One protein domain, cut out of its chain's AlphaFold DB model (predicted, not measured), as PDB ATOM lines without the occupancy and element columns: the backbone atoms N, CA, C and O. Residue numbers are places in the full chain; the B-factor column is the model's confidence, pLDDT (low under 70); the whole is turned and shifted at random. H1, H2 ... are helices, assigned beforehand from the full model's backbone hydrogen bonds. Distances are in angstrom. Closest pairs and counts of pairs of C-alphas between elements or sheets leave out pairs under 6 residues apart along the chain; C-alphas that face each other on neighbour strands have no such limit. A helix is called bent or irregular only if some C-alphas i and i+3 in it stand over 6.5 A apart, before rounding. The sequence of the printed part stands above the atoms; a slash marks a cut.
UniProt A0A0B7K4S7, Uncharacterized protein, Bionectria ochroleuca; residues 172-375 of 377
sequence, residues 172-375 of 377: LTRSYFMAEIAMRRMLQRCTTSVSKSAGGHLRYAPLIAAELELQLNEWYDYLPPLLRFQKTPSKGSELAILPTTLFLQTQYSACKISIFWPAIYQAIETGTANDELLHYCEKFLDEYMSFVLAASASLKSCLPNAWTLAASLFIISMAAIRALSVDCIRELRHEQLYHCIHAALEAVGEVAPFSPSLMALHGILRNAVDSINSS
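AT A GLANCE: This is residues 172 to 375 of the 377 residues of an uncharacterized protein of Bionectria ochroleuca (UniProt A0A0B7K4S7). What does the model look like? It is an up-and-down bundle of helices, each running against the one before it: the pair H1 and H2 on one side, H3a next to them, H4 and H5 in the middle, and the pair H7 and H8 on the far side. The short H6 and the arm H3b sit together at one end of H4. What is it made of? The printed part has 204 residues with eight named helices, H1 to H8 in chain order, and no named strand, so its class is all helix. How large is it? It is compact, with a radius of gyration of the C-alphas of 16.8 A and spans of 47 by 40 by 29 A.

IN THESE COORDINATES: Where do the first helices run? H1, residues 172 to 192, begins at C-alpha 172 (-63.172, -61.318, 6.940) and is 30.6 A long; H2 is residues 206 to 221. Is a helix bent? H3, residues 243 to 270, was assigned as one helix by its hydrogen bonds but is bent, with C-alphas 259 and 262 7.2 A apart; its arms are H3a, residues 243 to 259, and H3b, residues 262 to 270. What follows? H4, residues 275 to 301, is 39.6 A long with a kink of 30 degrees near residue 291, and H5, residues 303 to 324, is 31.2 A. H6 is residues 327 to 332, H7, residues 335 to 354, is 31.1 A, and H8, residues 356 to 373, ends at C-alpha 373 (-40.318, -22.235, 12.388).

HOW THE PARTS SIT: How does the bundle begin? H1 and H2 form a hairpin and touch, H2 with residues 212 to 219 alone, the closest C-alphas being those of Met 186 and Leu 216, 7.4 A. H3a touches H4, closest at Ser 253 and Phe 291, C-alphas 5.1 A apart, at a shallow tilt of 23 degrees, opposite ways. How does it go on? H5 touches H8, closest at the C-alphas of Phe 314 and Leu 361, 6.6 A, and H4 and H8 are apart. Are the backbones well formed? Every O i to N i+4 pair is within hydrogen-bond range in H1, H2, H3a, H3b and H8, against 20 of 23 in H4, 16 of 18 in H5, 13 of 16 in H7 and 0 of 2 in H6, where 2 of 3 O i to N i+3 pairs are.

THE WHOLE: How far does it reach? The two C-alphas farthest apart, those of Arg 174 and Ser 375, are 49.8 A apart. Which links are long? Those from H1 to H2, 13 residues, and from H2 to H3, 21 residues, are long, and the printed part has no cut. Where is confidence low? Residues 193 to 199, 201 and 375 are under 70, with a mean pLDDT of the printed part of 90.4.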
ATOM      1  N   LEU A 172     -63.719 -62.677   6.903       71.31
ATOM      2  CA  LEU A 172     -63.172 -61.318   6.940       71.31
ATOM      3  C   LEU A 172     -62.351 -61.035   8.206       71.31
ATOM      4  O   LEU A 172     -61.253 -60.490   8.109       71.31
ATOM      5  N   THR A 173     -62.857 -61.407   9.383       71.38
ATOM      6  CA  THR A 173     -62.150 -61.222  10.657       71.38
ATOM      7  C   THR A 173     -60.845 -62.016  10.647       71.38
ATOM      8  O   THR A 173     -59.789 -61.466  10.956       71.38
ATOM      9  N   ARG A 174     -60.883 -63.270  10.175       73.06
ATOM     10  CA  ARG A 174     -59.683 -64.101   9.996       73.06
ATOM     11  C   ARG A 174     -58.678 -63.455   9.048       73.06
ATOM     12  O   ARG A 174     -57.492 -63.375   9.364       73.06
ATOM     13  N   SER A 175     -59.160 -62.988   7.899       79.31
ATOM     14  CA  SER A 175     -58.329 -62.337   6.888       79.31
ATOM     15  C   SER A 175     -57.632 -61.090   7.426       79.31
ATOM     16  O   SER A 175     -56.443 -60.903   7.176       79.31
ATOM     17  N   TYR A 176     -58.344 -60.269   8.204       83.44
ATOM     18  CA  TYR A 176     -57.762 -59.098   8.850       83.44
ATOM     19  C   TYR A 176     -56.659 -59.492   9.835       83.44
ATOM     20  O   TYR A 176     -55.558 -58.958   9.741       83.44
ATOM     21  N   PHE A 177     -56.896 -60.467  10.718       78.56
ATOM     22  CA  PHE A 177     -55.868 -60.909  11.667       78.56
ATOM     23  C   PHE A 177     -54.621 -61.452  10.980       78.56
ATOM     24  O   PHE A 177     -53.506 -61.151  11.400       78.56
ATOM     25  N   MET A 178     -54.785 -62.222   9.905       80.88
ATOM     26  CA  MET A 178     -53.647 -62.706   9.124       80.88
ATOM     27  C   MET A 178     -52.865 -61.553   8.487       80.88
ATOM     28  O   MET A 178     -51.635 -61.534   8.572       80.88
ATOM     29  N   ALA A 179     -53.568 -60.587   7.890       85.81
ATOM     30  CA  ALA A 179     -52.959 -59.395   7.311       85.81
ATOM     31  C   ALA A 179     -52.189 -58.587   8.369       85.81
ATOM     32  O   ALA A 179     -51.031 -58.237   8.146       85.81
ATOM     33  N   GLU A 180     -52.800 -58.371   9.531       85.19
ATOM     34  CA  GLU A 180     -52.253 -57.631  10.666       85.19
ATOM     35  C   GLU A 180     -51.005 -58.303  11.259       85.19
ATOM     36  O   GLU A 180     -49.974 -57.659  11.456       85.19
ATOM     37  N   ILE A 181     -51.049 -59.618  11.496       82.44
ATOM     38  CA  ILE A 181     -49.897 -60.379  12.006       82.44
ATOM     39  C   ILE A 181     -48.736 -60.315  11.009       82.44
ATOM     40  O   ILE A 181     -47.586 -60.112  11.407       82.44
ATOM     41  N   ALA A 182     -49.017 -60.482   9.714       86.12
ATOM     42  CA  ALA A 182     -47.999 -60.368   8.678       86.12
ATOM     43  C   ALA A 182     -47.396 -58.952   8.628       86.12
ATOM     44  O   ALA A 182     -46.172 -58.821   8.585       86.12
ATOM     45  N   MET A 183     -48.222 -57.905   8.732       90.00
ATOM     46  CA  MET A 183     -47.776 -56.509   8.773       90.00
ATOM     47  C   MET A 183     -46.853 -56.223   9.964       90.00
ATOM     48  O   MET A 183     -45.751 -55.700   9.783       90.00
ATOM     49  N   ARG A 184     -47.226 -56.653  11.175       86.06
ATOM     50  CA  ARG A 184     -46.379 -56.493  12.373       86.06
ATOM     51  C   ARG A 184     -45.024 -57.181  12.229       86.06
ATOM     52  O   ARG A 184     -44.005 -56.628  12.637       86.06
ATOM     53  N   ARG A 185     -44.981 -58.359  11.594       83.06
ATOM     54  CA  ARG A 185     -43.718 -59.061  11.299       83.06
ATOM     55  C   ARG A 185     -42.845 -58.286  10.319       83.06
ATOM     56  O   ARG A 185     -41.634 -58.227  10.513       83.06
ATOM     57  N   MET A 186     -43.433 -57.696   9.282       87.31
ATOM     58  CA  MET A 186     -42.684 -56.866   8.334       87.31
ATOM     59  C   MET A 186     -42.095 -55.632   9.024       87.31
ATOM     60  O   MET A 186     -40.897 -55.380   8.891       87.31
ATOM     61  N   LEU A 187     -42.884 -54.927   9.842       85.12
ATOM     62  CA  LEU A 187     -42.407 -53.802  10.655       85.12
ATOM     63  C   LEU A 187     -41.243 -54.206  11.576       85.12
ATOM     64  O   LEU A 187     -40.214 -53.531  11.604       85.12
ATOM     65  N   GLN A 188     -41.349 -55.351  12.256       83.19
ATOM     66  CA  GLN A 188     -40.283 -55.865  13.121       83.19
ATOM     67  C   GLN A 188     -39.007 -56.253  12.350       83.19
ATOM     68  O   GLN A 188     -37.887 -56.124  12.849       83.19
ATOM     69  N   ARG A 189     -39.135 -56.724  11.108       82.00
ATOM     70  CA  ARG A 189     -37.970 -56.993  10.250       82.00
ATOM     71  C   ARG A 189     -37.269 -55.706   9.834       82.00
ATOM     72  O   ARG A 189     -36.043 -55.698   9.772       82.00
ATOM     73  N   CYS A 190     -38.003 -54.616   9.617       81.19
ATOM     74  CA  CYS A 190     -37.415 -53.313   9.289       81.19
ATOM     75  C   CYS A 190     -36.521 -52.787  10.423       81.19
ATOM     76  O   CYS A 190     -35.432 -52.281  10.163       81.19
ATOM     77  N   THR A 191     -36.927 -52.965  11.685       71.25
ATOM     78  CA  THR A 191     -36.145 -52.504  12.849       71.25
ATOM     79  C   THR A 191     -34.887 -53.338  13.106       71.25
ATOM     80  O   THR A 191     -33.920 -52.834  13.675       71.25
ATOM     81  N   THR A 192     -34.862 -54.599  12.666       71.31
ATOM     82  CA  THR A 192     -33.750 -55.541  12.897       71.31
ATOM     83  C   THR A 192     -32.800 -55.688  11.709       71.31
ATOM     84  O   THR A 192     -31.658 -56.103  11.890       71.31
ATOM     85  N   SER A 193     -33.221 -55.292  10.505       62.88
ATOM     86  CA  SER A 193     -32.449 -55.426   9.254       62.88
ATOM     87  C   SER A 193     -31.442 -54.291   9.026       62.88
ATOM     88  O   SER A 193     -30.980 -54.051   7.911       62.88
ATOM     89  N   VAL A 194     -31.081 -53.579  10.092       67.50
ATOM     90  CA  VAL A 194     -30.171 -52.443  10.041       67.50
ATOM     91  C   VAL A 194     -28.723 -52.930  10.128       67.50
ATOM     92  O   VAL A 194     -28.271 -53.417  11.167       67.50
ATOM     93  N   SER A 195     -27.977 -52.795   9.030       65.31
ATOM     94  CA  SER A 195     -26.576 -53.221   8.969       65.31
ATOM     95  C   SER A 195     -25.642 -52.202   9.634       65.31
ATOM     96  O   SER A 195     -25.753 -50.993   9.417       65.31
ATOM     97  N   LYS A 196     -24.699 -52.695  10.446       69.62
ATOM     98  CA  LYS A 196     -23.607 -51.897  11.018       69.62
ATOM     99  C   LYS A 196     -22.308 -52.256  10.308       69.62
ATOM    100  O   LYS A 196     -21.960 -53.429  10.196       69.62
ATOM    101  N   SER A 197     -21.587 -51.246   9.839       64.94
ATOM    102  CA  SER A 197     -20.233 -51.402   9.304       64.94
ATOM    103  C   SER A 197     -19.263 -51.864  10.403       64.94
ATOM    104  O   SER A 197     -19.530 -51.681  11.590       64.94
ATOM    105  N   ALA A 198     -18.091 -52.389  10.026       64.25
ATOM    106  CA  ALA A 198     -17.027 -52.778  10.962       64.25
ATOM    107  C   ALA A 198     -16.580 -51.627  11.893       64.25
ATOM    108  O   ALA A 198     -16.073 -51.873  12.982       64.25
ATOM    109  N   GLY A 199     -16.810 -50.374  11.485       63.16
ATOM    110  CA  GLY A 199     -16.592 -49.171  12.294       63.16
ATOM    111  C   GLY A 199     -17.812 -48.692  13.092       63.16
ATOM    112  O   GLY A 199     -17.828 -47.536  13.493       63.16
ATOM    113  N   GLY A 200     -18.868 -49.497  13.243       70.19
ATOM    114  CA  GLY A 200     -20.072 -49.164  14.021       70.19
ATOM    115  C   GLY A 200     -21.084 -48.228  13.345       70.19
ATOM    116  O   GLY A 200     -22.178 -48.062  13.877       70.19
ATOM    117  N   HIS A 201     -20.756 -47.668  12.177       67.81
ATOM    118  CA  HIS A 201     -21.618 -46.745  11.430       67.81
ATOM    119  C   HIS A 201     -22.737 -47.495  10.705       67.81
ATOM    120  O   HIS A 201     -22.499 -48.573  10.140       67.81
ATOM    121  N   LEU A 202     -23.939 -46.921  10.694       70.00
ATOM    122  CA  LEU A 202     -25.069 -47.470   9.952       70.00
ATOM    123  C   LEU A 202     -24.835 -47.234   8.462       70.00
ATOM    124  O   LEU A 202     -24.578 -46.108   8.042       70.00
ATOM    125  N   ARG A 203     -24.937 -48.283   7.646       77.19
ATOM    126  CA  ARG A 203     -24.961 -48.113   6.191       77.19
ATOM    127  C   ARG A 203     -26.296 -48.552   5.640       77.19
ATOM    128  O   ARG A 203     -26.739 -49.680   5.871       77.19
ATOM    129  N   TYR A 204     -26.910 -47.638   4.903       83.56
ATOM    130  CA  TYR A 204     -28.063 -47.915   4.084       83.56
ATOM    131  C   TYR A 204     -27.710 -49.000   3.068       83.56
ATOM    132  O   TYR A 204     -26.680 -48.942   2.392       83.56
ATOM    133  N   ALA A 205     -28.562 -50.016   3.004       87.50
ATOM    134  CA  ALA A 205     -28.406 -51.161   2.130       87.50
ATOM    135  C   ALA A 205     -29.556 -51.151   1.107       87.50
ATOM    136  O   ALA A 205     -30.613 -51.720   1.391       87.50
ATOM    137  N   PRO A 206     -29.376 -50.521  -0.072       87.44
ATOM    138  CA  PRO A 206     -30.451 -50.332  -1.053       87.44
ATOM    139  C   PRO A 206     -31.064 -51.655  -1.518       87.44
ATOM    140  O   PRO A 206     -32.276 -51.752  -1.672       87.44
ATOM    141  N   LEU A 207     -30.253 -52.709  -1.652       89.00
ATOM    142  CA  LEU A 207     -30.735 -54.046  -2.018       89.00
ATOM    143  C   LEU A 207     -31.667 -54.648  -0.957       89.00
ATOM    144  O   LEU A 207     -32.674 -55.256  -1.305       89.00
ATOM    145  N   ILE A 208     -31.359 -54.457   0.330       89.31
ATOM    146  CA  ILE A 208     -32.218 -54.932   1.425       89.31
ATOM    147  C   ILE A 208     -33.520 -54.131   1.431       89.31
ATOM    148  O   ILE A 208     -34.592 -54.710   1.565       89.31
ATOM    149  N   ALA A 209     -33.441 -52.813   1.250       90.56
ATOM    150  CA  ALA A 209     -34.626 -51.968   1.194       90.56
ATOM    151  C   ALA A 209     -35.533 -52.312   0.002       90.56
ATOM    152  O   ALA A 209     -36.745 -52.400   0.179       90.56
ATOM    153  N   ALA A 210     -34.960 -52.566  -1.178       92.00
ATOM    154  CA  ALA A 210     -35.704 -52.995  -2.360       92.00
ATOM    155  C   ALA A 210     -36.405 -54.347  -2.140       92.00
ATOM    156  O   ALA A 210     -37.568 -54.501  -2.501       92.00
ATOM    157  N   GLU A 211     -35.731 -55.304  -1.496       93.12
ATOM    158  CA  GLU A 211     -36.317 -56.601  -1.145       93.12
ATOM    159  C   GLU A 211     -37.446 -56.466  -0.108       93.12
ATOM    160  O   GLU A 211     -38.501 -57.082  -0.247       93.12
ATOM    161  N   LEU A 212     -37.273 -55.628   0.919       93.00
ATOM    162  CA  LEU A 212     -38.332 -55.359   1.898       93.00
ATOM    163  C   LEU A 212     -39.535 -54.647   1.254       93.00
ATOM    164  O   LEU A 212     -40.679 -54.980   1.565       93.00
ATOM    165  N   GLU A 213     -39.296 -53.704   0.339       94.31
ATOM    166  CA  GLU A 213     -40.347 -53.019  -0.426       94.31
ATOM    167  C   GLU A 213     -41.097 -54.001  -1.344       94.31
ATOM    168  O   GLU A 213     -42.324 -53.929  -1.448       94.31
ATOM    169  N   LEU A 214     -40.394 -54.952  -1.970       94.81
ATOM    170  CA  LEU A 214     -41.006 -56.019  -2.764       94.81
ATOM    171  C   LEU A 214     -41.942 -56.877  -1.908       94.81
ATOM    172  O   LEU A 214     -43.114 -57.022  -2.248       94.81
ATOM    173  N   GLN A 215     -41.467 -57.370  -0.764       94.62
ATOM    174  CA  GLN A 215     -42.266 -58.207   0.139       94.62
ATOM    175  C   GLN A 215     -43.503 -57.478   0.678       94.62
ATOM    176  O   GLN A 215     -44.571 -58.075   0.823       94.62
ATOM    177  N   LEU A 216     -43.384 -56.176   0.943       95.44
ATOM    178  CA  LEU A 216     -44.512 -55.344   1.353       95.44
ATOM    179  C   LEU A 216     -45.551 -55.189   0.229       95.44
ATOM    180  O   LEU A 216     -46.758 -55.189   0.487       95.44
ATOM    181  N   ASN A 217     -45.102 -55.071  -1.021       94.69
ATOM    182  CA  ASN A 217     -45.994 -55.035  -2.176       94.69
ATOM    183  C   ASN A 217     -46.682 -56.381  -2.417       94.69
ATOM    184  O   ASN A 217     -47.892 -56.393  -2.629       94.69
ATOM    185  N   GLU A 218     -45.958 -57.494  -2.301       94.88
ATOM    186  CA  GLU A 218     -46.542 -58.835  -2.387       94.88
ATOM    187  C   GLU A 218     -47.602 -59.045  -1.302       94.88
ATOM    188  O   GLU A 218     -48.715 -59.469  -1.605       94.88
ATOM    189  N   TRP A 219     -47.304 -58.683  -0.048       94.94
ATOM    190  CA  TRP A 219     -48.282 -58.724   1.043       94.94
ATOM    191  C   TRP A 219     -49.563 -57.964   0.688       94.94
ATOM    192  O   TRP A 219     -50.660 -58.487   0.890       94.94
ATOM    193  N   TYR A 220     -49.430 -56.760   0.123       95.31
ATOM    194  CA  TYR A 220     -50.572 -55.954  -0.295       95.31
ATOM    195  C   TYR A 220     -51.382 -56.649  -1.401       95.31
ATOM    196  O   TYR A 220     -52.614 -56.650  -1.366       95.31
ATOM    197  N   ASP A 221     -50.713 -57.271  -2.372       93.75
ATOM    198  CA  ASP A 221     -51.376 -57.951  -3.486       93.75
ATOM    199  C   ASP A 221     -52.156 -59.195  -3.021       93.75
ATOM    200  O   ASP A 221     -53.227 -59.489  -3.565       93.75
ATOM    201  N   TYR A 222     -51.691 -59.863  -1.960       91.81
ATOM    202  CA  TYR A 222     -52.397 -60.973  -1.311       91.81
ATOM    203  C   TYR A 222     -53.563 -60.543  -0.408       91.81
ATOM    204  O   TYR A 222     -54.317 -61.407   0.050       91.81
ATOM    205  N   LEU A 223     -53.768 -59.242  -0.162       91.12
ATOM    206  CA  LEU A 223     -54.914 -58.789   0.622       91.12
ATOM    207  C   LEU A 223     -56.238 -59.089  -0.097       91.12
ATOM    208  O   LEU A 223     -56.383 -58.777  -1.289       91.12
ATOM    209  N   PRO A 224     -57.247 -59.607   0.627       89.56
ATOM    210  CA  PRO A 224     -58.595 -59.747   0.097       89.56
ATOM    211  C   PRO A 224     -59.175 -58.401  -0.354       89.56
ATOM    212  O   PRO A 224     -58.875 -57.377   0.263       89.56
ATOM    213  N   PRO A 225     -60.075 -58.377  -1.357       87.81
ATOM    214  CA  PRO A 225     -60.629 -57.134  -1.901       87.81
ATOM    215  C   PRO A 225     -61.239 -56.192  -0.854       87.81
ATOM    216  O   PRO A 225     -61.113 -54.981  -0.983       87.81
ATOM    217  N   LEU A 226     -61.852 -56.746   0.198       86.38
ATOM    218  CA  LEU A 226     -62.471 -55.981   1.288       86.38
ATOM    219  C   LEU A 226     -61.463 -55.260   2.198       86.38
ATOM    220  O   LEU A 226     -61.859 -54.356   2.925       86.38
ATOM    221  N   LEU A 227     -60.192 -55.667   2.177       90.12
ATOM    222  CA  LEU A 227     -59.104 -55.087   2.972       90.12
ATOM    223  C   LEU A 227     -58.099 -54.309   2.113       90.12
ATOM    224  O   LEU A 227     -57.085 -53.849   2.632       90.12
ATOM    225  N   ARG A 228     -58.342 -54.171   0.804       92.38
ATOM    226  CA  ARG A 228     -57.490 -53.365  -0.078       92.38
ATOM    227  C   ARG A 228     -57.794 -51.878   0.090       92.38
ATOM    228  O   ARG A 228     -58.933 -51.482   0.322       92.38
ATOM    229  N   PHE A 229     -56.764 -51.054  -0.062       95.25
ATOM    230  CA  PHE A 229     -56.810 -49.610   0.178       95.25
ATOM    231  C   PHE A 229     -55.867 -48.859  -0.761       95.25
ATOM    232  O   PHE A 229     -54.946 -49.435  -1.327       95.25
ATOM    233  N   GLN A 230     -56.039 -47.547  -0.901       95.50
ATOM    234  CA  GLN A 230     -55.110 -46.741  -1.691       95.50
ATOM    235  C   GLN A 230     -53.720 -46.712  -1.027       95.50
ATOM    236  O   GLN A 230     -53.600 -46.274   0.113       95.50
ATOM    237  N   LYS A 231     -52.664 -47.154  -1.729       93.25
ATOM    238  CA  LYS A 231     -51.300 -47.270  -1.164       93.25
ATOM    239  C   LYS A 231     -50.717 -45.936  -0.679       93.25
ATOM    240  O   LYS A 231     -50.059 -45.910   0.348       93.25
ATOM    241  N   THR A 232     -50.958 -44.856  -1.422       91.06
ATOM    242  CA  THR A 232     -50.407 -43.514  -1.164       91.06
ATOM    243  C   THR A 232     -51.538 -42.479  -1.171       91.06
ATOM    244  O   THR A 232     -51.791 -41.855  -2.209       91.06
ATOM    245  N   PRO A 233     -52.313 -42.365  -0.078       92.50
ATOM    246  CA  PRO A 233     -53.397 -41.397   0.016       92.50
ATOM    247  C   PRO A 233     -52.850 -39.966   0.089       92.50
ATOM    248  O   PRO A 233     -52.054 -39.628   0.958       92.50
ATOM    249  N   SER A 234     -53.331 -39.105  -0.803       89.56
ATOM    250  CA  SER A 234     -52.970 -37.681  -0.867       89.56
ATOM    251  C   SER A 234     -54.001 -36.768  -0.195       89.56
ATOM    252  O   SER A 234     -53.707 -35.631   0.169       89.56
ATOM    253  N   LYS A 235     -55.231 -37.264  -0.024       91.56
ATOM    254  CA  LYS A 235     -56.378 -36.525   0.517       91.56
ATOM    255  C   LYS A 235     -57.311 -37.444   1.297       91.56
ATOM    256  O   LYS A 235     -57.377 -38.644   1.045       91.56
ATOM    257  N   GLY A 236     -58.100 -36.861   2.200       87.19
ATOM    258  CA  GLY A 236     -58.992 -37.617   3.087       87.19
ATOM    259  C   GLY A 236     -60.005 -38.520   2.368       87.19
ATOM    260  O   GLY A 236     -60.374 -39.555   2.905       87.19
ATOM    261  N   SER A 237     -60.416 -38.190   1.138       90.81
ATOM    262  CA  SER A 237     -61.344 -39.025   0.355       90.81
ATOM    263  C   SER A 237     -60.748 -40.358  -0.116       90.81
ATOM    264  O   SER A 237     -61.486 -41.212  -0.590       90.81
ATOM    265  N   GLU A 238     -59.422 -40.507  -0.069       93.00
ATOM    266  CA  GLU A 238     -58.691 -41.718  -0.478       93.00
ATOM    267  C   GLU A 238     -58.383 -42.644   0.709       93.00
ATOM    268  O   GLU A 238     -57.799 -43.718   0.537       93.00
ATOM    269  N   LEU A 239     -58.761 -42.231   1.919       94.69
ATOM    270  CA  LEU A 239     -58.620 -43.040   3.116       94.69
ATOM    271  C   LEU A 239     -59.658 -44.157   3.137       94.69
ATOM    272  O   LEU A 239     -60.808 -43.982   2.724       94.69
ATOM    273  N   ALA A 240     -59.247 -45.317   3.638       93.12
ATOM    274  CA  ALA A 240     -60.163 -46.429   3.807       93.12
ATOM    275  C   ALA A 240     -61.287 -46.077   4.797       93.12
ATOM    276  O   ALA A 240     -61.062 -45.467   5.840       93.12
ATOM    277  N   ILE A 241     -62.509 -46.496   4.463       89.69
ATOM    278  CA  ILE A 241     -63.708 -46.208   5.263       89.69
ATOM    279  C   ILE A 241     -63.769 -47.113   6.499       89.69
ATOM    280  O   ILE A 241     -64.153 -46.674   7.582       89.69
ATOM    281  N   LEU A 242     -63.409 -48.390   6.338       88.50
ATOM    282  CA  LEU A 242     -63.441 -49.360   7.427       88.50
ATOM    283  C   LEU A 242     -62.240 -49.130   8.362       88.50
ATOM    284  O   LEU A 242     -61.108 -49.164   7.871       88.50
ATOM    285  N   PRO A 243     -62.435 -48.980   9.689       88.00
ATOM    286  CA  PRO A 243     -61.342 -48.679  10.618       88.00
ATOM    287  C   PRO A 243     -60.184 -49.680  10.551       88.00
ATOM    288  O   PRO A 243     -59.024 -49.280  10.521       88.00
ATOM    289  N   THR A 244     -60.479 -50.978  10.446       86.88
ATOM    290  CA  THR A 244     -59.454 -52.028  10.329       86.88
ATOM    291  C   THR A 244     -58.614 -51.880   9.060       86.88
ATOM    292  O   THR A 244     -57.396 -52.026   9.094       86.88
ATOM    293  N   THR A 245     -59.240 -51.515   7.939       91.75
ATOM    294  CA  THR A 245     -58.540 -51.270   6.670       91.75
ATOM    295  C   THR A 245     -57.736 -49.969   6.711       91.75
ATOM    296  O   THR A 245     -56.616 -49.929   6.213       91.75
ATOM    297  N   LEU A 246     -58.259 -48.926   7.361       93.50
ATOM    298  CA  LEU A 246     -57.550 -47.662   7.574       93.50
ATOM    299  C   LEU A 246     -56.300 -47.844   8.446       93.50
ATOM    300  O   LEU A 246     -55.249 -47.251   8.188       93.50
ATOM    301  N   PHE A 247     -56.383 -48.724   9.440       93.44
ATOM    302  CA  PHE A 247     -55.243 -49.086  10.269       93.44
ATOM    303  C   PHE A 247     -54.184 -49.880   9.486       93.44
ATOM    304  O   PHE A 247     -52.993 -49.609   9.631       93.44
ATOM    305  N   LEU A 248     -54.590 -50.796   8.594       94.12
ATOM    306  CA  LEU A 248     -53.661 -51.460   7.666       94.12
ATOM    307  C   LEU A 248     -53.006 -50.466   6.695       94.12
ATOM    308  O   LEU A 248     -51.802 -50.554   6.469       94.12
ATOM    309  N   GLN A 249     -53.765 -49.499   6.166       96.31
ATOM    310  CA  GLN A 249     -53.244 -48.420   5.319       96.31
ATOM    311  C   GLN A 249     -52.194 -47.590   6.065       96.31
ATOM    312  O   GLN A 249     -51.111 -47.335   5.547       96.31
ATOM    313  N   THR A 250     -52.476 -47.247   7.322       96.31
ATOM    314  CA  THR A 250     -51.540 -46.525   8.193       96.31
ATOM    315  C   THR A 250     -50.252 -47.317   8.420       96.31
ATOM    316  O   THR A 250     -49.154 -46.770   8.311       96.31
ATOM    317  N   GLN A 251     -50.366 -48.614   8.717       94.75
ATOM    318  CA  GLN A 251     -49.203 -49.471   8.943       94.75
ATOM    319  C   GLN A 251     -48.399 -49.733   7.672       94.75
ATOM    320  O   GLN A 251     -47.177 -49.821   7.751       94.75
ATOM    321  N   TYR A 252     -49.050 -49.818   6.511       96.62
ATOM    322  CA  TYR A 252     -48.367 -49.920   5.223       96.62
ATOM    323  C   TYR A 252     -47.439 -48.719   5.005       96.62
ATOM    324  O   TYR A 252     -46.249 -48.905   4.738       96.62
ATOM    325  N   SER A 253     -47.942 -47.500   5.229       96.56
ATOM    326  CA  SER A 253     -47.123 -46.288   5.166       96.56
ATOM    327  C   SER A 253     -46.020 -46.277   6.224       96.56
ATOM    328  O   SER A 253     -44.859 -46.021   5.907       96.56
ATOM    329  N   ALA A 254     -46.328 -46.648   7.471       95.44
ATOM    330  CA  ALA A 254     -45.322 -46.762   8.529       95.44
ATOM    331  C   ALA A 254     -44.221 -47.789   8.192       95.44
ATOM    332  O   ALA A 254     -43.051 -47.581   8.523       95.44
ATOM    333  N   CYS A 255     -44.570 -48.885   7.514       95.38
ATOM    334  CA  CYS A 255     -43.631 -49.913   7.081       95.38
ATOM    335  C   CYS A 255     -42.703 -49.380   5.990       95.38
ATOM    336  O   CYS A 255     -41.489 -49.470   6.147       95.38
ATOM    337  N   LYS A 256     -43.239 -48.719   4.958       95.25
ATOM    338  CA  LYS A 256     -42.427 -48.033   3.938       95.25
ATOM    339  C   LYS A 256     -41.479 -46.996   4.549       95.25
ATOM    340  O   LYS A 256     -40.288 -47.008   4.254       95.25
ATOM    341  N   ILE A 257     -41.966 -46.159   5.464       95.12
ATOM    342  CA  ILE A 257     -41.132 -45.207   6.219       95.12
ATOM    343  C   ILE A 257     -40.010 -45.936   6.964       95.12
ATOM    344  O   ILE A 257     -38.857 -45.518   6.907       95.12
ATOM    345  N   SER A 258     -40.320 -47.052   7.625       92.88
ATOM    346  CA  SER A 258     -39.331 -47.849   8.359       92.88
ATOM    347  C   SER A 258     -38.285 -48.491   7.439       92.88
ATOM    348  O   SER A 258     -37.126 -48.606   7.833       92.88
ATOM    349  N   ILE A 259     -38.663 -48.871   6.213       93.44
ATOM    350  CA  ILE A 259     -37.750 -49.393   5.183       93.44
ATOM    351  C   ILE A 259     -36.752 -48.314   4.739       93.44
ATOM    352  O   ILE A 259     -35.567 -48.603   4.564       93.44
ATOM    353  N   PHE A 260     -37.211 -47.071   4.573       93.19
ATOM    354  CA  PHE A 260     -36.378 -45.966   4.084       93.19
ATOM    355  C   PHE A 260     -35.685 -45.165   5.192       93.19
ATOM    356  O   PHE A 260     -34.735 -44.435   4.915       93.19
ATOM    357  N   TRP A 261     -36.078 -45.340   6.456       92.31
ATOM    358  CA  TRP A 261     -35.455 -44.670   7.601       92.31
ATOM    359  C   TRP A 261     -33.920 -44.783   7.637       92.31
ATOM    360  O   TRP A 261     -33.273 -43.764   7.881       92.31
ATOM    361  N   PRO A 262     -33.285 -45.939   7.350       91.00
ATOM    362  CA  PRO A 262     -31.829 -46.019   7.386       91.00
ATOM    363  C   PRO A 262     -31.138 -45.132   6.330       91.00
ATOM    364  O   PRO A 262     -29.994 -44.741   6.548       91.00
ATOM    365  N   ALA A 263     -31.817 -44.767   5.232       91.50
ATOM    366  CA  ALA A 263     -31.300 -43.801   4.258       91.50
ATOM    367  C   ALA A 263     -31.248 -42.388   4.855       91.50
ATOM    368  O   ALA A 263     -30.198 -41.745   4.847       91.50
ATOM    369  N   ILE A 264     -32.359 -41.949   5.459       92.75
ATOM    370  CA  ILE A 264     -32.453 -40.671   6.179       92.75
ATOM    371  C   ILE A 264     -31.432 -40.613   7.314       92.75
ATOM    372  O   ILE A 264     -30.713 -39.628   7.452       92.75
ATOM    373  N   TYR A 265     -31.329 -41.681   8.107       91.25
ATOM    374  CA  TYR A 265     -30.362 -41.762   9.196       91.25
ATOM    375  C   TYR A 265     -28.925 -41.590   8.687       91.25
ATOM    376  O   TYR A 265     -28.172 -40.802   9.256       91.25
ATOM    377  N   GLN A 266     -28.545 -42.272   7.598       90.75
ATOM    378  CA  GLN A 266     -27.209 -42.128   7.013       90.75
ATOM    379  C   GLN A 266     -26.959 -40.699   6.503       90.75
ATOM    380  O   GLN A 266     -25.864 -40.165   6.692       90.75
ATOM    381  N   ALA A 267     -27.950 -40.064   5.873       92.19
ATOM    382  CA  ALA A 267     -27.839 -38.679   5.422       92.19
ATOM    383  C   ALA A 267     -27.648 -37.708   6.604       92.19
ATOM    384  O   ALA A 267     -26.813 -36.806   6.525       92.19
ATOM    385  N   ILE A 268     -28.348 -37.935   7.724       91.56
ATOM    386  CA  ILE A 268     -28.179 -37.174   8.973       91.56
ATOM    387  C   ILE A 268     -26.784 -37.390   9.573       91.56
ATOM    388  O   ILE A 268     -26.130 -36.424   9.956       91.56
ATOM    389  N   GLU A 269     -26.321 -38.638   9.658       89.75
ATOM    390  CA  GLU A 269     -25.037 -38.986  10.282       89.75
ATOM    391  C   GLU A 269     -23.839 -38.454   9.482       89.75
ATOM    392  O   GLU A 269     -22.870 -37.964  10.056       89.75
ATOM    393  N   THR A 270     -23.903 -38.536   8.151       89.19
ATOM    394  CA  THR A 270     -22.787 -38.155   7.269       89.19
ATOM    395  C   THR A 270     -22.841 -36.702   6.799       89.19
ATOM    396  O   THR A 270     -21.838 -36.195   6.297       89.19
ATOM    397  N   GLY A 271     -23.998 -36.039   6.902       90.31
ATOM    398  CA  GLY A 271     -24.227 -34.688   6.380       90.31
ATOM    399  C   GLY A 271     -24.153 -34.578   4.851       90.31
ATOM    400  O   GLY A 271     -24.155 -33.472   4.317       90.31
ATOM    401  N   THR A 272     -24.070 -35.701   4.131       89.81
ATOM    402  CA  THR A 272     -23.941 -35.753   2.669       89.81
ATOM    403  C   THR A 272     -24.867 -36.823   2.103       89.81
ATOM    404  O   THR A 272     -25.166 -37.811   2.768       89.81
ATOM    405  N   ALA A 273     -25.340 -36.629   0.875       90.88
ATOM    406  CA  ALA A 273     -26.168 -37.604   0.180       90.88
ATOM    407  C   ALA A 273     -25.819 -37.587  -1.310       90.88
ATOM    408  O   ALA A 273     -25.711 -36.519  -1.907       90.88
ATOM    409  N   ASN A 274     -25.581 -38.765  -1.885       91.69
ATOM    410  CA  ASN A 274     -25.491 -38.933  -3.334       91.69
ATOM    411  C   ASN A 274     -26.903 -39.084  -3.927       91.69
ATOM    412  O   ASN A 274     -27.863 -39.291  -3.185       91.69
ATOM    413  N   ASP A 275     -27.016 -39.048  -5.253       91.31
ATOM    414  CA  ASP A 275     -28.307 -39.126  -5.958       91.31
ATOM    415  C   ASP A 275     -29.128 -40.370  -5.570       91.31
ATOM    416  O   ASP A 275     -30.340 -40.292  -5.383       91.31
ATOM    417  N   GLU A 276     -28.465 -41.517  -5.379       91.06
ATOM    418  CA  GLU A 276     -29.121 -42.753  -4.937       91.06
ATOM    419  C   GLU A 276     -29.699 -42.620  -3.518       91.06
ATOM    420  O   GLU A 276     -30.854 -42.969  -3.289       91.06
ATOM    421  N   LEU A 277     -28.936 -42.085  -2.557       91.50
ATOM    422  CA  LEU A 277     -29.418 -41.884  -1.188       91.50
ATOM    423  C   LEU A 277     -30.532 -40.830  -1.136       91.50
ATOM    424  O   LEU A 277     -31.498 -41.014  -0.394       91.50
ATOM    425  N   LEU A 278     -30.421 -39.760  -1.933       94.12
ATOM    426  CA  LEU A 278     -31.445 -38.720  -2.051       94.12
ATOM    427  C   LEU A 278     -32.772 -39.286  -2.552       94.12
ATOM    428  O   LEU A 278     -33.804 -38.985  -1.958       94.12
ATOM    429  N   HIS A 279     -32.746 -40.173  -3.548       94.56
ATOM    430  CA  HIS A 279     -33.948 -40.847  -4.039       94.56
ATOM    431  C   HIS A 279     -34.709 -41.589  -2.924       94.56
ATOM    432  O   HIS A 279     -35.934 -41.518  -2.829       94.56
ATOM    433  N   TYR A 280     -33.999 -42.278  -2.025       93.69
ATOM    434  CA  TYR A 280     -34.640 -42.963  -0.896       93.69
ATOM    435  C   TYR A 280     -35.059 -42.016   0.235       93.69
ATOM    436  O   TYR A 280     -36.027 -42.304   0.943       93.69
ATOM    437  N   CYS A 281     -34.378 -40.879   0.394       95.06
ATOM    438  CA  CYS A 281     -34.819 -39.820   1.303       95.06
ATOM    439  C   CYS A 281     -36.136 -39.188   0.827       95.06
ATOM    440  O   CYS A 281     -37.028 -38.959   1.640       95.06
ATOM    441  N   GLU A 282     -36.287 -38.969  -0.479       95.69
ATOM    442  CA  GLU A 282     -37.526 -38.479  -1.094       95.69
ATOM    443  C   GLU A 282     -38.677 -39.460  -0.845       95.69
ATOM    444  O   GLU A 282     -39.689 -39.081  -0.258       95.69
ATOM    445  N   LYS A 283     -38.470 -40.757  -1.125       95.31
ATOM    446  CA  LYS A 283     -39.459 -41.809  -0.823       95.31
ATOM    447  C   LYS A 283     -39.916 -41.813   0.642       95.31
ATOM    448  O   LYS A 283     -41.086 -42.080   0.914       95.31
ATOM    449  N   PHE A 284     -39.010 -41.560   1.589       96.12
ATOM    450  CA  PHE A 284     -39.359 -41.453   3.008       96.12
ATOM    451  C   PHE A 284     -40.281 -40.256   3.279       96.12
ATOM    452  O   PHE A 284     -41.278 -40.402   3.988       96.12
ATOM    453  N   LEU A 285     -39.949 -39.080   2.737       96.25
ATOM    454  CA  LEU A 285     -40.703 -37.842   2.956       96.25
ATOM    455  C   LEU A 285     -42.081 -37.886   2.279       96.25
ATOM    456  O   LEU A 285     -43.070 -37.468   2.880       96.25
ATOM    457  N   ASP A 286     -42.169 -38.465   1.084       94.75
ATOM    458  CA  ASP A 286     -43.442 -38.684   0.391       94.75
ATOM    459  C   ASP A 286     -44.373 -39.591   1.191       94.75
ATOM    460  O   ASP A 286     -45.559 -39.302   1.392       94.75
ATOM    461  N   GLU A 287     -43.824 -40.688   1.709       96.81
ATOM    462  CA  GLU A 287     -44.603 -41.621   2.504       96.81
ATOM    463  C   GLU A 287     -44.989 -41.042   3.867       96.81
ATOM    464  O   GLU A 287     -46.067 -41.344   4.379       96.81
ATOM    465  N   TYR A 288     -44.165 -40.163   4.443       97.62
ATOM    466  CA  TYR A 288     -44.497 -39.451   5.675       97.62
ATOM    467  C   TYR A 288     -45.816 -38.677   5.561       97.62
ATOM    468  O   TYR A 288     -46.636 -38.734   6.479       97.62
ATOM    469  N   MET A 289     -46.068 -38.018   4.426       96.31
ATOM    470  CA  MET A 289     -47.329 -37.303   4.199       96.31
ATOM    471  C   MET A 289     -48.533 -38.254   4.200       96.31
ATOM    472  O   MET A 289     -49.529 -37.998   4.883       96.31
ATOM    473  N   SER A 290     -48.410 -39.379   3.486       96.75
ATOM    474  CA  SER A 290     -49.431 -40.437   3.440       96.75
ATOM    475  C   SER A 290     -49.698 -41.023   4.831       96.75
ATOM    476  O   SER A 290     -50.851 -41.181   5.244       96.75
ATOM    477  N   PHE A 291     -48.628 -41.282   5.589       97.94
ATOM    478  CA  PHE A 291     -48.695 -41.804   6.947       97.94
ATOM    479  C   PHE A 291     -49.414 -40.852   7.896       97.94
ATOM    480  O   PHE A 291     -50.330 -41.291   8.582       97.94
ATOM    481  N   VAL A 292     -49.039 -39.568   7.949       97.94
ATOM    482  CA  VAL A 292     -49.677 -38.609   8.867       97.94
ATOM    483  C   VAL A 292     -51.170 -38.506   8.582       97.94
ATOM    484  O   VAL A 292     -51.974 -38.522   9.513       97.94
ATOM    485  N   LEU A 293     -51.552 -38.447   7.305       96.75
ATOM    486  CA  LEU A 293     -52.954 -38.374   6.910       96.75
ATOM    487  C   LEU A 293     -53.747 -39.598   7.406       96.75
ATOM    488  O   LEU A 293     -54.792 -39.441   8.044       96.75
ATOM    489  N   ALA A 294     -53.245 -40.809   7.152       97.06
ATOM    490  CA  ALA A 294     -53.906 -42.049   7.556       97.06
ATOM    491  C   ALA A 294     -53.867 -42.276   9.080       97.06
ATOM    492  O   ALA A 294     -54.872 -42.675   9.672       97.06
ATOM    493  N   ALA A 295     -52.745 -41.972   9.739       96.81
ATOM    494  CA  ALA A 295     -52.557 -42.143  11.177       96.81
ATOM    495  C   ALA A 295     -53.445 -41.200  11.992       96.81
ATOM    496  O   ALA A 295     -54.084 -41.646  12.944       96.81
ATOM    497  N   SER A 296     -53.549 -39.929  11.598       95.81
ATOM    498  CA  SER A 296     -54.430 -38.959  12.259       95.81
ATOM    499  C   SER A 296     -55.907 -39.343  12.131       95.81
ATOM    500  O   SER A 296     -56.679 -39.152  13.069       95.81
ATOM    501  N   ALA A 297     -56.317 -39.935  11.004       94.50
ATOM    502  CA  ALA A 297     -57.669 -40.470  10.839       94.50
ATOM    503  C   ALA A 297     -57.888 -41.772  11.637       94.50
ATOM    504  O   ALA A 297     -58.924 -41.938  12.289       94.50
ATOM    505  N   SER A 298     -56.901 -42.674  11.647       93.06
ATOM    506  CA  SER A 298     -56.921 -43.901  12.456       93.06
ATOM    507  C   SER A 298     -57.028 -43.599  13.945       93.06
ATOM    508  O   SER A 298     -57.777 -44.268  14.650       93.06
ATOM    509  N   LEU A 299     -56.330 -42.567  14.429       92.62
ATOM    510  CA  LEU A 299     -56.329 -42.178  15.839       92.62
ATOM    511  C   LEU A 299     -57.741 -41.848  16.343       92.62
ATOM    512  O   LEU A 299     -58.063 -42.141  17.486       92.62
ATOM    513  N   LYS A 300     -58.610 -41.322  15.474       88.25
ATOM    514  CA  LYS A 300     -60.002 -40.979  15.810       88.25
ATOM    515  C   LYS A 300     -60.932 -42.190  15.891       88.25
ATOM    516  O   LYS A 300     -62.007 -42.092  16.472       88.25
ATOM    517  N   SER A 301     -60.550 -43.321  15.298       83.75
ATOM    518  CA  SER A 301     -61.423 -44.494  15.132       83.75
ATOM    519  C   SER A 301     -60.885 -45.779  15.771       83.75
ATOM    520  O   SER A 301     -61.646 -46.725  15.966       83.75
ATOM    521  N   CYS A 302     -59.602 -45.822  16.138       87.62
ATOM    522  CA  CYS A 302     -58.937 -46.994  16.700       87.62
ATOM    523  C   CYS A 302     -58.534 -46.758  18.163       87.62
ATOM    524  O   CYS A 302     -57.355 -46.621  18.493       87.62
ATOM    525  N   LEU A 303     -59.530 -46.731  19.054       89.81
ATOM    526  CA  LEU A 303     -59.329 -46.484  20.486       89.81
ATOM    527  C   LEU A 303     -58.273 -47.412  21.130       89.81
ATOM    528  O   LEU A 303     -57.382 -46.893  21.803       89.81
ATOM    529  N   PRO A 304     -58.274 -48.742  20.903       89.94
ATOM    530  CA  PRO A 304     -57.302 -49.611  21.564       89.94
ATOM    531  C   PRO A 304     -55.850 -49.397  21.119       89.94
ATOM    532  O   PRO A 304     -54.936 -49.737  21.859       89.94
ATOM    533  N   ASN A 305     -55.612 -48.843  19.924       90.31
ATOM    534  CA  ASN A 305     -54.259 -48.555  19.433       90.31
ATOM    535  C   ASN A 305     -53.936 -47.054  19.446       90.31
ATOM    536  O   ASN A 305     -52.916 -46.647  18.889       90.31
ATOM    537  N   ALA A 306     -54.762 -46.223  20.087       93.50
ATOM    538  CA  ALA A 306     -54.609 -44.773  20.062       93.50
ATOM    539  C   ALA A 306     -53.266 -44.308  20.646       93.50
ATOM    540  O   ALA A 306     -52.599 -43.456  20.060       93.50
ATOM    541  N   TRP A 307     -52.812 -44.915  21.751       94.75
ATOM    542  CA  TRP A 307     -51.492 -44.607  22.309       94.75
ATOM    543  C   TRP A 307     -50.367 -44.954  21.326       94.75
ATOM    544  O   TRP A 307     -49.479 -44.136  21.098       94.75
ATOM    545  N   THR A 308     -50.431 -46.135  20.704       92.75
ATOM    546  CA  THR A 308     -49.430 -46.600  19.732       92.75
ATOM    547  C   THR A 308     -49.386 -45.691  18.509       92.75
ATOM    548  O   THR A 308     -48.307 -45.280  18.099       92.75
ATOM    549  N   LEU A 309     -50.546 -45.310  17.969       95.06
ATOM    550  CA  LEU A 309     -50.654 -44.379  16.844       95.06
ATOM    551  C   LEU A 309     -50.076 -43.002  17.186       95.06
ATOM    552  O   LEU A 309     -49.299 -42.459  16.403       95.06
ATOM    553  N   ALA A 310     -50.392 -42.459  18.365       96.69
ATOM    554  CA  ALA A 310     -49.840 -41.188  18.826       96.69
ATOM    555  C   ALA A 310     -48.315 -41.260  19.027       96.69
ATOM    556  O   ALA A 310     -47.591 -40.343  18.636       96.69
ATOM    557  N   ALA A 311     -47.806 -42.366  19.576       95.69
ATOM    558  CA  ALA A 311     -46.372 -42.603  19.704       95.69
ATOM    559  C   ALA A 311     -45.685 -42.725  18.330       95.69
ATOM    560  O   ALA A 311     -44.623 -42.139  18.128       95.69
ATOM    561  N   SER A 312     -46.290 -43.416  17.358       95.69
ATOM    562  CA  SER A 312     -45.772 -43.505  15.986       95.69
ATOM    563  C   SER A 312     -45.782 -42.151  15.272       95.69
ATOM    564  O   SER A 312     -44.779 -41.796  14.657       95.69
ATOM    565  N   LEU A 313     -46.864 -41.371  15.403       98.06
ATOM    566  CA  LEU A 313     -46.944 -39.990  14.911       98.06
ATOM    567  C   LEU A 313     -45.806 -39.140  15.480       98.06
ATOM    568  O   LEU A 313     -45.132 -38.448  14.719       98.06
ATOM    569  N   PHE A 314     -45.542 -39.241  16.784       98.00
ATOM    570  CA  PHE A 314     -44.412 -38.571  17.423       98.00
ATOM    571  C   PHE A 314     -43.061 -39.016  16.838       98.00
ATOM    572  O   PHE A 314     -42.300 -38.174  16.363       98.00
ATOM    573  N   ILE A 315     -42.758 -40.319  16.857       95.88
ATOM    574  CA  ILE A 315     -41.444 -40.857  16.460       95.88
ATOM    575  C   ILE A 315     -41.130 -40.497  15.007       95.88
ATOM    576  O   ILE A 315     -40.054 -39.977  14.708       95.88
ATOM    577  N   ILE A 316     -42.081 -40.746  14.108       96.81
ATOM    578  CA  ILE A 316     -41.895 -40.526  12.676       96.81
ATOM    579  C   ILE A 316     -41.831 -39.023  12.364       96.81
ATOM    580  O   ILE A 316     -41.002 -38.606  11.557       96.81
ATOM    581  N   SER A 317     -42.624 -38.183  13.039       97.88
ATOM    582  CA  SER A 317     -42.536 -36.727  12.847       97.88
ATOM    583  C   SER A 317     -41.217 -36.161  13.361       97.88
ATOM    584  O   SER A 317     -40.625 -35.316  12.700       97.88
ATOM    585  N   MET A 318     -40.690 -36.658  14.485       97.00
ATOM    586  CA  MET A 318     -39.355 -36.275  14.962       97.00
ATOM    587  C   MET A 318     -38.256 -36.668  13.966       97.00
ATOM    588  O   MET A 318     -37.325 -35.891  13.744       97.00
ATOM    589  N   ALA A 319     -38.373 -37.843  13.342       94.38
ATOM    590  CA  ALA A 319     -37.483 -38.279  12.271       94.38
ATOM    591  C   ALA A 319     -37.550 -37.344  11.049       94.38
ATOM    592  O   ALA A 319     -36.506 -36.887  10.582       94.38
ATOM    593  N   ALA A 320     -38.754 -36.996  10.584       95.94
ATOM    594  CA  ALA A 320     -38.954 -36.059   9.476       95.94
ATOM    595  C   ALA A 320     -38.401 -34.660   9.798       95.94
ATOM    596  O   ALA A 320     -37.632 -34.104   9.020       95.94
ATOM    597  N   ILE A 321     -38.697 -34.124  10.985       95.44
ATOM    598  CA  ILE A 321     -38.153 -32.851  11.485       95.44
ATOM    599  C   ILE A 321     -36.622 -32.851  11.444       95.44
ATOM    600  O   ILE A 321     -36.006 -31.884  10.988       95.44
ATOM    601  N   ARG A 322     -35.987 -33.935  11.903       93.88
ATOM    602  CA  ARG A 322     -34.527 -34.040  11.861       93.88
ATOM    603  C   ARG A 322     -33.988 -34.143  10.446       93.88
ATOM    604  O   ARG A 322     -33.019 -33.444  10.161       93.88
ATOM    605  N   ALA A 323     -34.627 -34.900   9.560       92.44
ATOM    606  CA  ALA A 323     -34.254 -34.946   8.149       92.44
ATOM    607  C   ALA A 323     -34.275 -33.548   7.507       92.44
ATOM    608  O   ALA A 323     -33.305 -33.139   6.871       92.44
ATOM    609  N   LEU A 324     -35.335 -32.773   7.758       92.38
ATOM    610  CA  LEU A 324     -35.497 -31.420   7.219       92.38
ATOM    611  C   LEU A 324     -34.478 -30.416   7.772       92.38
ATOM    612  O   LEU A 324     -34.258 -29.385   7.147       92.38
ATOM    613  N   SER A 325     -33.832 -30.699   8.907       90.19
ATOM    614  CA  SER A 325     -32.785 -29.831   9.463       90.19
ATOM    615  C   SER A 325     -31.409 -30.004   8.807       90.19
ATOM    616  O   SER A 325     -30.522 -29.189   9.048       90.19
ATOM    617  N   VAL A 326     -31.217 -31.030   7.971       91.25
ATOM    618  CA  VAL A 326     -29.930 -31.310   7.315       91.25
ATOM    619  C   VAL A 326     -29.853 -30.610   5.958       91.25
ATOM    620  O   VAL A 326     -30.836 -30.538   5.216       91.25
ATOM    621  N   ASP A 327     -28.671 -30.095   5.621       91.12
ATOM    622  CA  ASP A 327     -28.437 -29.348   4.385       91.12
ATOM    623  C   ASP A 327     -28.464 -30.210   3.124       91.12
ATOM    624  O   ASP A 327     -28.951 -29.753   2.093       91.12
ATOM    625  N   CYS A 328     -27.999 -31.460   3.191       92.06
ATOM    626  CA  CYS A 328     -27.983 -32.348   2.028       92.06
ATOM    627  C   CYS A 328     -29.389 -32.726   1.529       92.06
ATOM    628  O   CYS A 328     -29.527 -33.088   0.372       92.06
ATOM    629  N   ILE A 329     -30.432 -32.589   2.359       92.62
ATOM    630  CA  ILE A 329     -31.838 -32.897   2.022       92.62
ATOM    631  C   ILE A 329     -32.614 -31.622   1.618       92.62
ATOM    632  O   ILE A 329     -33.813 -31.658   1.362       92.62
ATOM    633  N   ARG A 330     -31.949 -30.460   1.534       90.75
ATOM    634  CA  ARG A 330     -32.604 -29.154   1.329       90.75
ATOM    635  C   ARG A 330     -33.505 -29.090   0.093       90.75
ATOM    636  O   ARG A 330     -34.548 -28.450   0.156       90.75
ATOM    637  N   GLU A 331     -33.122 -29.759  -0.988       91.56
ATOM    638  CA  GLU A 331     -33.878 -29.777  -2.248       91.56
ATOM    639  C   GLU A 331     -35.213 -30.530  -2.143       91.56
ATOM    640  O   GLU A 331     -36.137 -30.234  -2.893       91.56
ATOM    641  N   LEU A 332     -35.349 -31.438  -1.172       91.62
ATOM    642  CA  LEU A 332     -36.557 -32.241  -0.938       91.62
ATOM    643  C   LEU A 332     -37.561 -31.554   0.006       91.62
ATOM    644  O   LEU A 332     -38.574 -32.136   0.396       91.62
ATOM    645  N   ARG A 333     -37.272 -30.324   0.452       91.25
ATOM    646  CA  ARG A 333     -38.144 -29.586   1.372       91.25
ATOM    647  C   ARG A 333     -39.350 -29.035   0.612       91.25
ATOM    648  O   ARG A 333     -39.213 -28.219  -0.297       91.25
ATOM    649  N   HIS A 334     -40.543 -29.416   1.053       87.62
ATOM    650  CA  HIS A 334     -41.810 -28.944   0.501       87.62
ATOM    651  C   HIS A 334     -42.729 -28.419   1.601       87.62
ATOM    652  O   HIS A 334     -42.762 -28.953   2.708       87.62
ATOM    653  N   GLU A 335     -43.516 -27.389   1.284       90.38
ATOM    654  CA  GLU A 335     -44.440 -26.736   2.224       90.38
ATOM    655  C   GLU A 335     -45.437 -27.729   2.849       90.38
ATOM    656  O   GLU A 335     -45.785 -27.636   4.027       90.38
ATOM    657  N   GLN A 336     -45.851 -28.737   2.080       92.31
ATOM    658  CA  GLN A 336     -46.776 -29.774   2.529       92.31
ATOM    659  C   GLN A 336     -46.208 -30.635   3.672       92.31
ATOM    660  O   GLN A 336     -46.966 -31.051   4.547       92.31
ATOM    661  N   LEU A 337     -44.886 -30.835   3.745       94.19
ATOM    662  CA  LEU A 337     -44.253 -31.579   4.844       94.19
ATOM    663  C   LEU A 337     -44.422 -30.852   6.180       94.19
ATOM    664  O   LEU A 337     -44.723 -31.483   7.192       94.19
ATOM    665  N   TYR A 338     -44.293 -29.524   6.178       94.50
ATOM    666  CA  TYR A 338     -44.507 -28.702   7.370       94.50
ATOM    667  C   TYR A 338     -45.973 -28.736   7.810       94.50
ATOM    668  O   TYR A 338     -46.252 -28.895   8.998       94.50
ATOM    669  N   HIS A 339     -46.915 -28.691   6.863       94.75
ATOM    670  CA  HIS A 339     -48.338 -28.886   7.158       94.75
ATOM    671  C   HIS A 339     -48.609 -30.256   7.797       94.75
ATOM    672  O   HIS A 339     -49.338 -30.335   8.785       94.75
ATOM    673  N   CYS A 340     -47.989 -31.330   7.295       96.50
ATOM    674  CA  CYS A 340     -48.086 -32.661   7.900       96.50
ATOM    675  C   CYS A 340     -47.485 -32.703   9.315       96.50
ATOM    676  O   CYS A 340     -48.091 -33.279  10.214       96.50
ATOM    677  N   ILE A 341     -46.349 -32.044   9.555       97.12
ATOM    678  CA  ILE A 341     -45.751 -31.944  10.896       97.12
ATOM    679  C   ILE A 341     -46.710 -31.257  11.880       97.12
ATOM    680  O   ILE A 341     -46.903 -31.740  12.998       97.12
ATOM    681  N   HIS A 342     -47.353 -30.165  11.461       96.88
ATOM    682  CA  HIS A 342     -48.361 -29.481  12.272       96.88
ATOM    683  C   HIS A 342     -49.600 -30.353  12.517       96.88
ATOM    684  O   HIS A 342     -50.051 -30.454  13.655       96.88
ATOM    685  N   ALA A 343     -50.098 -31.054  11.497       97.06
ATOM    686  CA  ALA A 343     -51.223 -31.975  11.648       97.06
ATOM    687  C   ALA A 343     -50.907 -33.132  12.617       97.06
ATOM    688  O   ALA A 343     -51.757 -33.528  13.414       97.06
ATOM    689  N   ALA A 344     -49.678 -33.659  12.590       97.88
ATOM    690  CA  ALA A 344     -49.230 -34.669  13.544       97.88
ATOM    691  C   ALA A 344     -49.156 -34.109  14.975       97.88
ATOM    692  O   ALA A 344     -49.568 -34.787  15.917       97.88
ATOM    693  N   LEU A 345     -48.669 -32.872  15.144       98.19
ATOM    694  CA  LEU A 345     -48.645 -32.188  16.439       98.19
ATOM    695  C   LEU A 345     -50.059 -32.031  17.019       98.19
ATOM    696  O   LEU A 345     -50.271 -32.363  18.185       98.19
ATOM    697  N   GLU A 346     -51.020 -31.580  16.209       97.19
ATOM    698  CA  GLU A 346     -52.424 -31.443  16.614       97.19
ATOM    699  C   GLU A 346     -53.036 -32.791  17.010       97.19
ATOM    700  O   GLU A 346     -53.581 -32.914  18.108       97.19
ATOM    701  N   ALA A 347     -52.872 -33.824  16.176       96.19
ATOM    702  CA  ALA A 347     -53.418 -35.155  16.431       96.19
ATOM    703  C   ALA A 347     -52.882 -35.775  17.734       96.19
ATOM    704  O   ALA A 347     -53.648 -36.305  18.538       96.19
ATOM    705  N   VAL A 348     -51.572 -35.677  17.995       97.06
ATOM    706  CA  VAL A 348     -50.991 -36.138  19.271       97.06
ATOM    707  C   VAL A 348     -51.504 -35.283  20.438       97.06
ATOM    708  O   VAL A 348     -51.759 -35.807  21.524       97.06
ATOM    709  N   GLY A 349     -51.693 -33.980  20.217       96.38
ATOM    710  CA  GLY A 349     -52.223 -33.040  21.200       96.38
ATOM    711  C   GLY A 349     -53.644 -33.351  21.674       96.38
ATOM    712  O   GLY A 349     -53.933 -33.122  22.848       96.38
ATOM    713  N   GLU A 350     -54.500 -33.924  20.820       93.50
ATOM    714  CA  GLU A 350     -55.877 -34.323  21.176       93.50
ATOM    715  C   GLU A 350     -55.906 -35.367  22.311       93.50
ATOM    716  O   GLU A 350     -56.766 -35.314  23.191       93.50
ATOM    717  N   VAL A 351     -54.946 -36.296  22.326       94.38
ATOM    718  CA  VAL A 351     -54.890 -37.412  23.290       94.38
ATOM    719  C   VAL A 351     -53.845 -37.224  24.397       94.38
ATOM    720  O   VAL A 351     -53.892 -37.902  25.426       94.38
ATOM    721  N   ALA A 352     -52.915 -36.282  24.224       96.31
ATOM    722  CA  ALA A 352     -51.825 -36.006  25.157       96.31
ATOM    723  C   ALA A 352     -52.256 -35.759  26.622       96.31
ATOM    724  O   ALA A 352     -51.598 -36.305  27.510       96.31
ATOM    725  N   PRO A 353     -53.339 -35.010  26.927       96.25
ATOM    726  CA  PRO A 353     -53.745 -34.737  28.312       96.25
ATOM    727  C   PRO A 353     -54.094 -35.983  29.136       96.25
ATOM    728  O   PRO A 353     -54.082 -35.929  30.365       96.25
ATOM    729  N   PHE A 354     -54.400 -37.105  28.482       94.19
ATOM    730  CA  PHE A 354     -54.891 -38.318  29.139       94.19
ATOM    731  C   PHE A 354     -53.798 -39.361  29.403       94.19
ATOM    732  O   PHE A 354     -54.055 -40.373  30.052       94.19
ATOM    733  N   SER A 355     -52.566 -39.121  28.943       95.19
ATOM    734  CA  SER A 355     -51.426 -40.003  29.201       95.19
ATOM    735  C   SER A 355     -50.173 -39.177  29.495       95.19
ATOM    736  O   SER A 355     -49.699 -38.473  28.604       95.19
ATOM    737  N   PRO A 356     -49.564 -39.287  30.694       95.69
ATOM    738  CA  PRO A 356     -48.353 -38.532  31.037       95.69
ATOM    739  C   PRO A 356     -47.211 -38.727  30.032       95.69
ATOM    740  O   PRO A 356     -46.483 -37.787  29.721       95.69
ATOM    741  N   SER A 357     -47.093 -39.943  29.488       95.44
ATOM    742  CA  SER A 357     -46.125 -40.260  28.438       95.44
ATOM    743  C   SER A 357     -46.398 -39.470  27.155       95.44
ATOM    744  O   SER A 357     -45.506 -38.772  26.684       95.44
ATOM    745  N   LEU A 358     -47.633 -39.488  26.636       96.94
ATOM    746  CA  LEU A 358     -48.009 -38.723  25.442       96.94
ATOM    747  C   LEU A 358     -47.902 -37.215  25.674       96.94
ATOM    748  O   LEU A 358     -47.504 -36.492  24.768       96.94
ATOM    749  N   MET A 359     -48.185 -36.739  26.887       97.81
ATOM    750  CA  MET A 359     -48.002 -35.338  27.259       97.81
ATOM    751  C   MET A 359     -46.535 -34.906  27.146       97.81
ATOM    752  O   MET A 359     -46.247 -33.836  26.605       97.81
ATOM    753  N   ALA A 360     -45.604 -35.755  27.589       98.00
ATOM    754  CA  ALA A 360     -44.174 -35.527  27.410       98.00
ATOM    755  C   ALA A 360     -43.763 -35.579  25.927       98.00
ATOM    756  O   ALA A 360     -43.076 -34.670  25.461       98.00
ATOM    757  N   LEU A 361     -44.223 -36.588  25.170       98.06
ATOM    758  CA  LEU A 361     -43.946 -36.709  23.730       98.06
ATOM    759  C   LEU A 361     -44.441 -35.479  22.952       98.06
ATOM    760  O   LEU A 361     -43.699 -34.890  22.171       98.06
ATOM    761  N   HIS A 362     -45.670 -35.041  23.214       98.38
ATOM    762  CA  HIS A 362     -46.265 -33.856  22.603       98.38
ATOM    763  C   HIS A 362     -45.480 -32.577  22.923       98.38
ATOM    764  O   HIS A 362     -45.250 -31.764  22.032       98.38
ATOM    765  N   GLY A 363     -45.020 -32.410  24.169       98.19
ATOM    766  CA  GLY A 363     -44.173 -31.278  24.555       98.19
ATOM    767  C   GLY A 363     -42.837 -31.255  23.806       98.19
ATOM    768  O   GLY A 363     -42.415 -30.202  23.332       98.19
ATOM    769  N   ILE A 364     -42.198 -32.418  23.642       98.25
ATOM    770  CA  ILE A 364     -40.960 -32.552  22.861       98.25
ATOM    771  C   ILE A 364     -41.210 -32.214  21.388       98.25
ATOM    772  O   ILE A 364     -40.443 -31.448  20.804       98.25
ATOM    773  N   LEU A 365     -42.288 -32.744  20.799       98.06
ATOM    774  CA  LEU A 365     -42.645 -32.479  19.407       98.06
ATOM    775  C   LEU A 365     -42.917 -30.996  19.175       98.06
ATOM    776  O   LEU A 365     -42.364 -30.424  18.245       98.06
ATOM    777  N   ARG A 366     -43.691 -30.352  20.054       97.88
ATOM    778  CA  ARG A 366     -43.979 -28.915  19.974       97.88
ATOM    779  C   ARG A 366     -42.700 -28.083  19.936       97.88
ATOM    780  O   ARG A 366     -42.521 -27.292  19.018       97.88
ATOM    781  N   ASN A 367     -41.781 -28.327  20.869       96.81
ATOM    782  CA  ASN A 367     -40.502 -27.616  20.912       96.81
ATOM    783  C   ASN A 367     -39.687 -27.817  19.621       96.81
ATOM    784  O   ASN A 367     -39.008 -26.898  19.155       96.81
ATOM    785  N   ALA A 368     -39.739 -29.020  19.041       95.88
ATOM    786  CA  ALA A 368     -39.065 -29.322  17.785       95.88
ATOM    787  C   ALA A 368     -39.694 -28.568  16.599       95.88
ATOM    788  O   ALA A 368     -38.958 -28.022  15.779       95.88
ATOM    789  N   VAL A 369     -41.026 -28.473  16.543       95.06
ATOM    790  CA  VAL A 369     -41.761 -27.691  15.532       95.06
ATOM    791  C   VAL A 369     -41.435 -26.198  15.639       95.06
ATOM    792  O   VAL A 369     -41.078 -25.573  14.641       95.06
ATOM    793  N   ASP A 370     -41.457 -25.638  16.851       92.75
ATOM    794  CA  ASP A 370     -41.155 -24.219  17.091       92.75
ATOM    795  C   ASP A 370     -39.722 -23.849  16.665       92.75
ATOM    796  O   ASP A 370     -39.475 -22.768  16.121       92.75
ATOM    797  N   SER A 371     -38.772 -24.770  16.859       89.00
ATOM    798  CA  SER A 371     -37.368 -24.584  16.464       89.00
ATOM    799  C   SER A 371     -37.195 -24.482  14.945       89.00
ATOM    800  O   SER A 371     -36.372 -23.702  14.461       89.00
ATOM    801  N   ILE A 372     -37.973 -25.252  14.181       84.88
ATOM    802  CA  ILE A 372     -37.924 -25.226  12.716       84.88
ATOM    803  C   ILE A 372     -38.550 -23.938  12.177       84.88
ATOM    804  O   ILE A 372     -37.982 -23.323  11.282       84.88
ATOM    805  N   ASN A 373     -39.657 -23.487  12.771       77.31
ATOM    806  CA  ASN A 373     -40.318 -22.235  12.388       77.31
ATOM    807  C   ASN A 373     -39.472 -20.986  12.700       77.31
ATOM    808  O   ASN A 373     -39.635 -19.950  12.061       77.31
ATOM    809  N   SER A 374     -38.564 -21.085  13.675       71.19
ATOM    810  CA  SER A 374     -37.678 -19.990  14.097       71.19
ATOM    811  C   SER A 374     -36.351 -19.927  13.328       71.19
ATOM    812  O   SER A 374     -35.597 -18.969  13.498       71.19
ATOM    813  N   SER A 375     -36.032 -20.937  12.515       58.19
ATOM    814  CA  SER A 375     -34.795 -20.977  11.731       58.19
ATOM    815  C   SER A 375     -35.003 -20.212  10.415       58.19
ATOM    816  O   SER A 375     -35.815 -20.657   9.603       58.19
TER     817      SER A 375